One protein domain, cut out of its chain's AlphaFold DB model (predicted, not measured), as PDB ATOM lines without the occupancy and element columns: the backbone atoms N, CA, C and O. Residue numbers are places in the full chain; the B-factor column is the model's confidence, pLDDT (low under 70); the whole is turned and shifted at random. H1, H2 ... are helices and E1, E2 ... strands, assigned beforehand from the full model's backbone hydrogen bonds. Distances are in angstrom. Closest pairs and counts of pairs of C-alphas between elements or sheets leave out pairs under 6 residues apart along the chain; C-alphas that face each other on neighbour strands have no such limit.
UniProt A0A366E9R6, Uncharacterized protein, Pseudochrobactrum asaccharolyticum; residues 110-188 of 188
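This is residues 110 to 188 of the 188 residues of an uncharacterized protein of Pseudochrobactrum asaccharolyticum (UniProt A0A366E9R6). A long helix, H1, packs slantwise on one face of a small twisted sheet, making two layers, helix over sheet; a long loop, residues 128 to 149, joins them. The 79 printed residues hold H1, E1, E2 and E3 in that order; the sheet E1 - E2 - E3 is a meander, each strand the antiparallel neighbour of the one before. The class is mixed, under half of the residues being in named elements; the whole is compact, radius of gyration of the C-alphas 13.2 A, spanning 41 by 25 by 22 A.

H1, residues 110 to 127, has every O i to N i+4 pair within hydrogen-bond range. It is on the sheet of E1, residues 150 to 154, E2, residues 162 to 167, and E3, residues 179 to 184, at a height over the sheet of 9.3 A; its closest C-alphas to E2 are Ala 116 and Val 165, 6.7 A. Hairpin E1 and E2 has N 152 and O 164 at 3.0 A; hairpin E2 and E3, N 165 and O 181 at 2.8 A.

H1 runs 25.2 A from C-alpha 110 at (150.125, 182.253, 108.409); E1 is 12.3 A, E2 and E3 16.8 A each, ending at C-alpha 184 (137.202, 191.419, 104.946).

The farthest C-alphas, Asn 128 and Pro 173, are 41.6 A apart. The printed part has no cut; links H1 to E1 and E2 to E3 are long. Residues 157 and 159 have pLDDT under 70.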
ATOM      1  N   ASP A 110     149.451 181.352 107.477       89.25
ATOM      2  CA  ASP A 110     150.125 182.253 108.409       89.25
ATOM      3  C   ASP A 110     150.952 183.305 107.660       89.25
ATOM      4  O   ASP A 110     150.992 184.467 108.069       89.25
ATOM      5  N   GLU A 111     151.529 182.960 106.506       89.12
ATOM      6  CA  GLU A 111     152.211 183.926 105.638       89.12
ATOM      7  C   GLU A 111     151.225 184.911 104.998       89.12
ATOM      8  O   GLU A 111     151.461 186.123 105.025       89.12
ATOM      9  N   ILE A 112     150.081 184.426 104.495       91.94
ATOM     10  CA  ILE A 112     149.007 185.298 103.986       91.94
ATOM     11  C   ILE A 112     148.550 186.261 105.091       91.94
ATOM     12  O   ILE A 112     148.417 187.466 104.856       91.94
ATOM     13  N   ALA A 113     148.339 185.747 106.306       92.62
ATOM     14  CA  ALA A 113     147.934 186.545 107.457       92.62
ATOM     15  C   ALA A 113     149.007 187.572 107.848       92.62
ATOM     16  O   ALA A 113     148.680 188.726 108.121       92.62
ATOM     17  N   ALA A 114     150.287 187.195 107.841       92.00
ATOM     18  CA  ALA A 114     151.385 188.082 108.203       92.00
ATOM     19  C   ALA A 114     151.510 189.272 107.241       92.00
ATOM     20  O   ALA A 114     151.659 190.417 107.684       92.00
ATOM     21  N   VAL A 115     151.410 189.032 105.930       94.12
ATOM     22  CA  VAL A 115     151.487 190.101 104.923       94.12
ATOM     23  C   VAL A 115     150.265 191.022 105.019       94.12
ATOM     24  O   VAL A 115     150.418 192.246 105.054       94.12
ATOM     25  N   ALA A 116     149.064 190.456 105.177       93.25
ATOM     26  CA  ALA A 116     147.840 191.221 105.413       93.25
ATOM     27  C   ALA A 116     147.926 192.094 106.680       93.25
ATOM     28  O   ALA A 116     147.597 193.283 106.647       93.25
ATOM     29  N   ALA A 117     148.425 191.537 107.787       93.12
ATOM     30  CA  ALA A 117     148.609 192.260 109.041       93.12
ATOM     31  C   ALA A 117     149.604 193.406 108.905       93.12
ATOM     32  O   ALA A 117     149.349 194.506 109.397       93.12
ATOM     33  N   ARG A 118     150.716 193.181 108.202       93.31
ATOM     34  CA  ARG A 118     151.699 194.233 107.942       93.31
ATOM     35  C   ARG A 118     151.081 195.398 107.172       93.31
ATOM     36  O   ARG A 118     151.289 196.546 107.565       93.31
ATOM     37  N   PHE A 119     150.308 195.108 106.126       93.69
ATOM     38  CA  PHE A 119     149.613 196.127 105.342       93.69
ATOM     39  C   PHE A 119     148.616 196.921 106.196       93.69
ATOM     40  O   PHE A 119     148.677 198.148 106.233       93.69
ATOM     41  N   ILE A 120     147.747 196.242 106.953       92.12
ATOM     42  CA  ILE A 120     146.742 196.904 107.800       92.12
ATOM     43  C   ILE A 120     147.374 197.742 108.909       92.12
ATOM     44  O   ILE A 120     146.930 198.862 109.144       92.12
ATOM     45  N   ASN A 121     148.434 197.256 109.554       93.00
ATOM     46  CA  ASN A 121     149.139 198.024 110.579       93.00
ATOM     47  C   ASN A 121     149.715 199.323 110.012       93.00
ATOM     48  O   ASN A 121     149.582 200.376 110.631       93.00
ATOM     49  N   TYR A 122     150.308 199.261 108.820       92.50
ATOM     50  CA  TYR A 122     150.803 200.449 108.132       92.50
ATOM     51  C   TYR A 122     149.663 201.429 107.810       92.50
ATOM     52  O   TYR A 122     149.750 202.610 108.140       92.50
ATOM     53  N   GLN A 123     148.552 200.928 107.265       91.88
ATOM     54  CA  GLN A 123     147.383 201.749 106.945       91.88
ATOM     55  C   GLN A 123     146.726 202.370 108.188       91.88
ATOM     56  O   GLN A 123     146.288 203.516 108.136       91.88
ATOM     57  N   ASN A 124     146.703 201.659 109.316       91.75
ATOM     58  CA  ASN A 124     146.192 202.178 110.585       91.75
ATOM     59  C   ASN A 124     147.011 203.356 111.112       91.75
ATOM     60  O   ASN A 124     146.438 204.320 111.617       91.75
ATOM     61  N   ILE A 125     148.335 203.300 110.959       92.00
ATOM     62  CA  ILE A 125     149.226 204.401 111.332       92.00
ATOM     63  C   ILE A 125     148.988 205.607 110.418       92.00
ATOM     64  O   ILE A 125     148.824 206.720 110.911       92.00
ATOM     65  N   GLU A 126     148.938 205.397 109.100       91.44
ATOM     66  CA  GLU A 126     148.748 206.485 108.132       91.44
ATOM     67  C   GLU A 126     147.380 207.165 108.251       91.44
ATOM     68  O   GLU A 126     147.282 208.387 108.154       91.44
ATOM     69  N   GLN A 127     146.321 206.380 108.454       88.56
ATOM     70  CA  GLN A 127     144.940 206.868 108.444       88.56
ATOM     71  C   GLN A 127     144.392 207.146 109.850       88.56
ATOM     72  O   GLN A 127     143.224 207.511 109.986       88.56
ATOM     73  N   ASN A 128     145.226 206.996 110.887       90.00
ATOM     74  CA  ASN A 128     144.833 207.097 112.293       90.00
ATOM     75  C   ASN A 128     143.566 206.268 112.594       90.00
ATOM     76  O   ASN A 128     142.583 206.762 113.153       90.00
ATOM     77  N   SER A 129     143.585 205.011 112.156       87.75
ATOM     78  CA  SER A 129     142.485 204.050 112.272       87.75
ATOM     79  C   SER A 129     142.897 202.821 113.082       87.75
ATOM     80  O   SER A 129     144.032 202.698 113.536       87.75
ATOM     81  N   ASN A 130     141.959 201.897 113.287       89.88
ATOM     82  CA  ASN A 130     142.155 200.707 114.111       89.88
ATOM     83  C   ASN A 130     141.551 199.444 113.477       89.88
ATOM     84  O   ASN A 130     140.918 198.639 114.148       89.88
ATOM     85  N   TRP A 131     141.711 199.266 112.170       89.19
ATOM     86  CA  TRP A 131     141.184 198.096 111.478       89.19
ATOM     87  C   TRP A 131     141.889 196.804 111.877       89.19
ATOM     88  O   TRP A 131     143.098 196.781 112.106       89.19
ATOM     89  N   ALA A 132     141.122 195.722 111.879       87.81
ATOM     90  CA  ALA A 132     141.569 194.350 112.015       87.81
ATOM     91  C   ALA A 132     140.897 193.483 110.939       87.81
ATOM     92  O   ALA A 132     139.912 193.881 110.315       87.81
ATOM     93  N   PHE A 133     141.441 192.294 110.705       84.75
ATOM     94  CA  PHE A 133     140.866 191.294 109.808       84.75
ATOM     95  C   PHE A 133     140.739 189.967 110.566       84.75
ATOM     96  O   PHE A 133     141.509 189.721 111.501       84.75
ATOM     97  N   PRO A 134     139.754 189.123 110.217       82.31
ATOM     98  CA  PRO A 134     139.578 187.844 110.882       82.31
ATOM     99  C   PRO A 134     140.697 186.886 110.468       82.31
ATOM    100  O   PRO A 134     141.351 187.080 109.445       82.31
ATOM    101  N   VAL A 135     140.874 185.808 111.232       82.69
ATOM    102  CA  VAL A 135     141.797 184.725 110.863       82.69
ATOM    103  C   VAL A 135     141.498 184.254 109.436       82.69
ATOM    104  O   VAL A 135     140.331 184.076 109.064       82.69
ATOM    105  N   VAL A 136     142.553 184.069 108.637       85.56
ATOM    106  CA  VAL A 136     142.429 183.600 107.254       85.56
ATOM    107  C   VAL A 136     141.724 182.246 107.260       85.56
ATOM    108  O   VAL A 136     142.075 181.334 108.007       85.56
ATOM    109  N   ASN A 137     140.670 182.129 106.457       79.50
ATOM    110  CA  ASN A 137     139.829 180.941 106.449       79.50
ATOM    111  C   ASN A 137     140.623 179.729 105.935       79.50
ATOM    112  O   ASN A 137     141.186 179.798 104.849       79.50
ATOM    113  N   ALA A 138     140.574 178.597 106.645       76.25
ATOM    114  CA  ALA A 138     141.213 177.342 106.227       76.25
ATOM    115  C   ALA A 138     140.711 176.792 104.874       76.25
ATOM    116  O   ALA A 138     141.309 175.887 104.305       76.25
ATOM    117  N   LYS A 139     139.608 177.335 104.341       80.25
ATOM    118  CA  LYS A 139     139.130 177.066 102.977       80.25
ATOM    119  C   LYS A 139     139.947 177.770 101.888       80.25
ATOM    120  O   LYS A 139     139.732 177.487 100.713       80.25
ATOM    121  N   VAL A 140     140.831 178.704 102.242       83.75
ATOM    122  CA  VAL A 140     141.772 179.320 101.302       83.75
ATOM    123  C   VAL A 140     142.849 178.287 100.993       83.75
ATOM    124  O   VAL A 140     143.735 178.039 101.797       83.75
ATOM    125  N   VAL A 141     142.746 177.656  99.828       86.44
ATOM    126  CA  VAL A 141     143.716 176.669  99.354       86.44
ATOM    127  C   VAL A 141     144.229 177.165  98.015       86.44
ATOM    128  O   VAL A 141     143.566 177.012  96.989       86.44
ATOM    129  N   VAL A 142     145.374 177.839  98.047       89.12
ATOM    130  CA  VAL A 142     146.028 178.401  96.862       89.12
ATOM    131  C   VAL A 142     147.454 177.862  96.760       89.12
ATOM    132  O   VAL A 142     148.064 177.577  97.791       89.12
ATOM    133  N   PRO A 143     147.994 177.693  95.542       89.19
ATOM    134  CA  PRO A 143     149.394 177.323  95.360       89.19
ATOM    135  C   PRO A 143     150.340 178.322  96.030       89.19
ATOM    136  O   PRO A 143     150.058 179.521  96.020       89.19
ATOM    137  N   GLU A 144     151.467 177.845  96.553       88.25
ATOM    138  CA  GLU A 144     152.552 178.712  97.025       88.25
ATOM    139  C   GLU A 144     152.993 179.702  95.931       88.25
ATOM    140  O   GLU A 144     153.044 179.366  94.741       88.25
ATOM    141  N   CYS A 145     153.264 180.946  96.326       89.12
ATOM    142  CA  CYS A 145     153.717 181.976  95.400       89.12
ATOM    143  C   CYS A 145     155.236 181.927  95.199       89.12
ATOM    144  O   CYS A 145     155.990 181.849  96.164       89.12
ATOM    145  N   LEU A 146     155.708 182.050  93.953       86.00
ATOM    146  CA  LEU A 146     157.147 182.136  93.660       86.00
ATOM    147  C   LEU A 146     157.728 183.529  93.921       86.00
ATOM    148  O   LEU A 146     158.944 183.700  94.021       86.00
ATOM    149  N   LEU A 147     156.860 184.537  93.983       87.81
ATOM    150  CA  LEU A 147     157.210 185.928  94.224       87.81
ATOM    151  C   LEU A 147     156.677 186.372  95.591       87.81
ATOM    152  O   LEU A 147     155.713 185.790  96.090       87.81
ATOM    153  N   PRO A 148     157.256 187.421  96.202       91.88
ATOM    154  CA  PRO A 148     156.679 188.012  97.400       91.88
ATOM    155  C   PRO A 148     155.210 188.383  97.179       91.88
ATOM    156  O   PRO A 148     154.866 188.976  96.154       91.88
ATOM    157  N   LEU A 149     154.361 188.039  98.147       95.12
ATOM    158  CA  LEU A 149     152.938 188.364  98.105       95.12
ATOM    159  C   LEU A 149     152.731 189.880  98.063       95.12
ATOM    160  O   LEU A 149     153.403 190.627  98.779       95.12
ATOM    161  N   ASP A 150     151.761 190.311  97.263       95.31
ATOM    162  CA  ASP A 150     151.370 191.714  97.154       95.31
ATOM    163  C   ASP A 150     150.043 191.980  97.870       95.31
ATOM    164  O   ASP A 150     149.188 191.093  97.976       95.31
ATOM    165  N   THR A 151     149.860 193.210  98.348       94.56
ATOM    166  CA  THR A 151     148.663 193.638  99.077       94.56
ATOM    167  C   THR A 151     148.129 194.958  98.575       94.56
ATOM    168  O   THR A 151     148.866 195.935  98.472       94.56
ATOM    169  N   ALA A 152     146.817 195.013  98.377       93.62
ATOM    170  CA  ALA A 152     146.130 196.228  97.971       93.62
ATOM    171  C   ALA A 152     144.768 196.363  98.656       93.62
ATOM    172  O   ALA A 152     144.161 195.378  99.091       93.62
ATOM    173  N   TRP A 153     144.272 197.599  98.716       90.88
ATOM    174  CA  TRP A 153     142.858 197.845  98.969       90.88
ATOM    175  C   TRP A 153     142.026 197.267  97.831       90.88
ATOM    176  O   TRP A 153     142.397 197.366  96.661       90.88
ATOM    177  N   ARG A 154     140.891 196.668  98.181       87.75
ATOM    178  CA  ARG A 154     139.914 196.226  97.198       87.75
ATOM    179  C   ARG A 154     138.826 197.285  97.068       87.75
ATOM    180  O   ARG A 154     138.105 197.562  98.026       87.75
ATOM    181  N   ASP A 155     138.716 197.842  95.870       75.69
ATOM    182  CA  ASP A 155     137.695 198.826  95.527       75.69
ATOM    183  C   ASP A 155     136.405 198.105  95.123       75.69
ATOM    184  O   ASP A 155     136.181 197.785  93.955       75.69
ATOM    185  N   ASP A 156     135.556 197.809  96.106       73.25
ATOM    186  CA  ASP A 156     134.233 197.244  95.859       73.25
ATOM    187  C   ASP A 156     133.149 198.340  95.852       73.25
ATOM    188  O   ASP A 156     133.194 199.322  96.598       73.25
ATOM    189  N   ALA A 157     132.127 198.160  95.010       67.50
ATOM    190  CA  ALA A 157     131.014 199.104  94.868       67.50
ATOM    191  C   ALA A 157     130.109 199.190  96.117       67.50
ATOM    192  O   ALA A 157     129.330 200.131  96.251       67.50
ATOM    193  N   ASP A 158     130.201 198.213  97.024       72.06
ATOM    194  CA  ASP A 158     129.367 198.077  98.221       72.06
ATOM    195  C   ASP A 158     129.908 198.838  99.447       72.06
ATOM    196  O   ASP A 158     129.370 198.692 100.543       72.06
ATOM    197  N   GLN A 159     130.951 199.665  99.273       68.81
ATOM    198  CA  GLN A 159     131.647 200.422 100.330       68.81
ATOM    199  C   GLN A 159     132.251 199.565 101.454       68.81
ATOM    200  O   GLN A 159     132.799 200.107 102.420       68.81
ATOM    201  N   ALA A 160     132.194 198.235 101.354       74.38
ATOM    202  CA  ALA A 160     132.803 197.360 102.335       74.38
ATOM    203  C   ALA A 160     134.322 197.404 102.153       74.38
ATOM    204  O   ALA A 160     134.851 197.021 101.110       74.38
ATOM    205  N   LYS A 161     135.043 197.863 103.180       82.12
ATOM    206  CA  LYS A 161     136.505 197.844 103.146       82.12
ATOM    207  C   LYS A 161     136.989 196.395 103.180       82.12
ATOM    208  O   LYS A 161     136.680 195.638 104.103       82.12
ATOM    209  N   ARG A 162     137.769 196.017 102.173       89.19
ATOM    210  CA  ARG A 162     138.425 194.712 102.064       89.19
ATOM    211  C   ARG A 162     139.848 194.916 101.566       89.19
ATOM    212  O   ARG A 162     140.145 195.909 100.902       89.19
ATOM    213  N   ILE A 163     140.714 193.964 101.875       91.94
ATOM    214  CA  ILE A 163     142.065 193.907 101.317       91.94
ATOM    215  C   ILE A 163     142.194 192.675 100.436       91.94
ATOM    216  O   ILE A 163     141.588 191.636 100.705       91.94
ATOM    217  N   SER A 164     142.984 192.791  99.382       93.62
ATOM    218  CA  SER A 164     143.401 191.668  98.554       93.62
ATOM    219  C   SER A 164     144.854 191.332  98.841       93.62
ATOM    220  O   SER A 164     145.695 192.226  98.788       93.62
ATOM    221  N   VAL A 165     145.137 190.055  99.093       95.44
ATOM    222  CA  VAL A 165     146.484 189.473  99.052       95.44
ATOM    223  C   VAL A 165     146.593 188.702  97.744       95.44
ATOM    224  O   VAL A 165     145.719 187.891  97.435       95.44
ATOM    225  N   SER A 166     147.626 188.955  96.950       95.44
ATOM    226  CA  SER A 166     147.733 188.372  95.613       95.44
ATOM    227  C   SER A 166     149.119 187.835  95.303       95.44
ATOM    228  O   SER A 166     150.124 188.297  95.840       95.44
ATOM    229  N   CYS A 167     149.135 186.857  94.403       95.44
ATOM    230  CA  CYS A 167     150.327 186.266  93.831       95.44
ATOM    231  C   CYS A 167     150.333 186.477  92.318       95.44
ATOM    232  O   CYS A 167     149.351 186.154  91.642       95.44
ATOM    233  N   ALA A 168     151.444 186.999  91.795       93.81
ATOM    234  CA  ALA A 168     151.609 187.275  90.369       93.81
ATOM    235  C   ALA A 168     152.128 186.074  89.562       93.81
ATOM    236  O   ALA A 168     151.879 186.027  88.358       93.81
ATOM    237  N   ASP A 169     152.837 185.141  90.208       88.81
ATOM    238  CA  ASP A 169     153.404 183.953  89.567       88.81
ATOM    239  C   ASP A 169     153.547 182.792  90.565       88.81
ATOM    240  O   ASP A 169     154.215 182.917  91.594       88.81
ATOM    241  N   THR A 170     152.924 181.659  90.254       86.38
ATOM    242  CA  THR A 170     153.028 180.395  91.008       86.38
ATOM    243  C   THR A 170     153.880 179.344  90.287       86.38
ATOM    244  O   THR A 170     154.041 178.229  90.782       86.38
ATOM    245  N   GLY A 171     154.358 179.638  89.073       80.88
ATOM    246  CA  GLY A 171     155.012 178.671  88.187       80.88
ATOM    247  C   GLY A 171     154.079 177.595  87.625       80.88
ATOM    248  O   GLY A 171     154.541 176.684  86.934       80.88
ATOM    249  N   ARG A 172     152.771 177.669  87.907       80.12
ATOM    250  CA  ARG A 172     151.757 176.742  87.387       80.12
ATOM    251  C   ARG A 172     151.131 177.277  86.095       80.12
ATOM    252  O   ARG A 172     151.137 178.481  85.860       80.12
ATOM    253  N   PRO A 173     150.566 176.415  85.232       76.56
ATOM    254  CA  PRO A 173     149.804 176.872  84.074       76.56
ATOM    255  C   PRO A 173     148.479 177.535  84.484       76.56
ATOM    256  O   PRO A 173     147.896 177.226  85.528       76.56
ATOM    257  N   ALA A 174     147.963 178.412  83.621       75.94
ATOM    258  CA  ALA A 174     146.663 179.051  83.812       75.94
ATOM    259  C   ALA A 174     145.534 178.007  83.982       75.94
ATOM    260  O   ALA A 174     145.536 176.989  83.284       75.94
ATOM    261  N   PRO A 175     144.557 178.239  84.883       81.25
ATOM    262  CA  PRO A 175     144.313 179.479  85.633       81.25
ATOM    263  C   PRO A 175     145.049 179.567  86.981       81.25
ATOM    264  O   PRO A 175     144.771 180.470  87.762       81.25
ATOM    265  N   GLN A 176     145.928 178.611  87.295       82.81
ATOM    266  CA  GLN A 176     146.623 178.555  88.584       82.81
ATOM    267  C   GLN A 176     147.922 179.365  88.598       82.81
ATOM    268  O   GLN A 176     148.567 179.413  89.639       82.81
ATOM    269  N   ASP A 177     148.300 179.992  87.478       88.31
ATOM    270  CA  ASP A 177     149.524 180.787  87.307       88.31
ATOM    271  C   ASP A 177     149.581 182.007  88.233       88.31
ATOM    272  O   ASP A 177     150.657 182.519  88.521       88.31
ATOM    273  N   ARG A 178     148.423 182.459  88.721       93.81
ATOM    274  CA  ARG A 178     148.254 183.601  89.624       93.81
ATOM    275  C   ARG A 178     147.010 183.419  90.487       93.81
ATOM    276  O   ARG A 178     146.097 182.685  90.115       93.81
ATOM    277  N   TRP A 179     146.921 184.135  91.604       94.00
ATOM    278  CA  TRP A 179     145.716 184.122  92.441       94.00
ATOM    279  C   TRP A 179     145.543 185.410  93.247       94.00
ATOM    280  O   TRP A 179     146.479 186.182  93.443       94.00
ATOM    281  N   ASN A 180     144.316 185.646  93.716       94.00
ATOM    282  CA  ASN A 180     143.957 186.777  94.571       94.00
ATOM    283  C   ASN A 180     142.973 186.306  95.651       94.00
ATOM    284  O   ASN A 180     141.886 185.814  95.341       94.00
ATOM    285  N   VAL A 181     143.365 186.464  96.912       92.62
ATOM    286  CA  VAL A 181     142.568 186.159  98.099       92.62
ATOM    287  C   VAL A 181     142.092 187.464  98.714       92.62
ATOM    288  O   VAL A 181     142.878 188.358  99.012       92.62
ATOM    289  N   THR A 182     140.788 187.575  98.940       91.62
ATOM    290  CA  THR A 182     140.189 188.767  99.547       91.62
ATOM    291  C   THR A 182     139.831 188.518 100.998       91.62
ATOM    292  O   THR A 182     139.142 187.548 101.316       91.62
ATOM    293  N   LEU A 183     140.265 189.429 101.864       90.50
ATOM    294  CA  LEU A 183     140.017 189.392 103.295       90.50
ATOM    295  C   LEU A 183     139.128 190.581 103.691       90.50
ATOM    296  O   LEU A 183     139.440 191.728 103.347       90.50
ATOM    297  N   PRO A 184     138.007 190.341 104.394       89.06
ATOM    298  CA  PRO A 184     137.202 191.419 104.946       89.06
ATOM    299  C   PRO A 184     137.934 192.076 106.116       89.06
ATOM    300  O   PRO A 184     138.625 191.394 106.872       89.06
ATOM    301  N   ILE A 185     137.742 193.383 106.298       88.88
ATOM    302  CA  ILE A 185     138.253 194.093 107.472       88.88
ATOM    303  C   ILE A 185     137.122 194.729 108.275       88.88
ATOM    304  O   ILE A 185     136.070 195.070 107.737       88.88
ATOM    305  N   TYR A 186     137.348 194.889 109.572       85.00
ATOM    306  CA  TYR A 186     136.425 195.516 110.510       85.00
ATOM    307  C   TYR A 186     137.183 196.473 111.439       85.00
ATOM    308  O   TYR A 186     138.366 196.261 111.703       85.00
ATOM    309  N   PRO A 187     136.550 197.554 111.919       82.19
ATOM    310  CA  PRO A 187     137.122 198.364 112.988       82.19
ATOM    311  C   PRO A 187     137.213 197.531 114.272       82.19
ATOM    312  O   PRO A 187     136.269 196.808 114.602       82.19
ATOM    313  N   ASN A 188     138.359 197.602 114.947       74.00
ATOM    314  CA  ASN A 188     138.593 196.969 116.245       74.00
ATOM    315  C   ASN A 188     138.033 197.811 117.401       74.00
ATOM    316  O   ASN A 188     137.879 199.042 117.223       74.00
TER     317      ASN A 188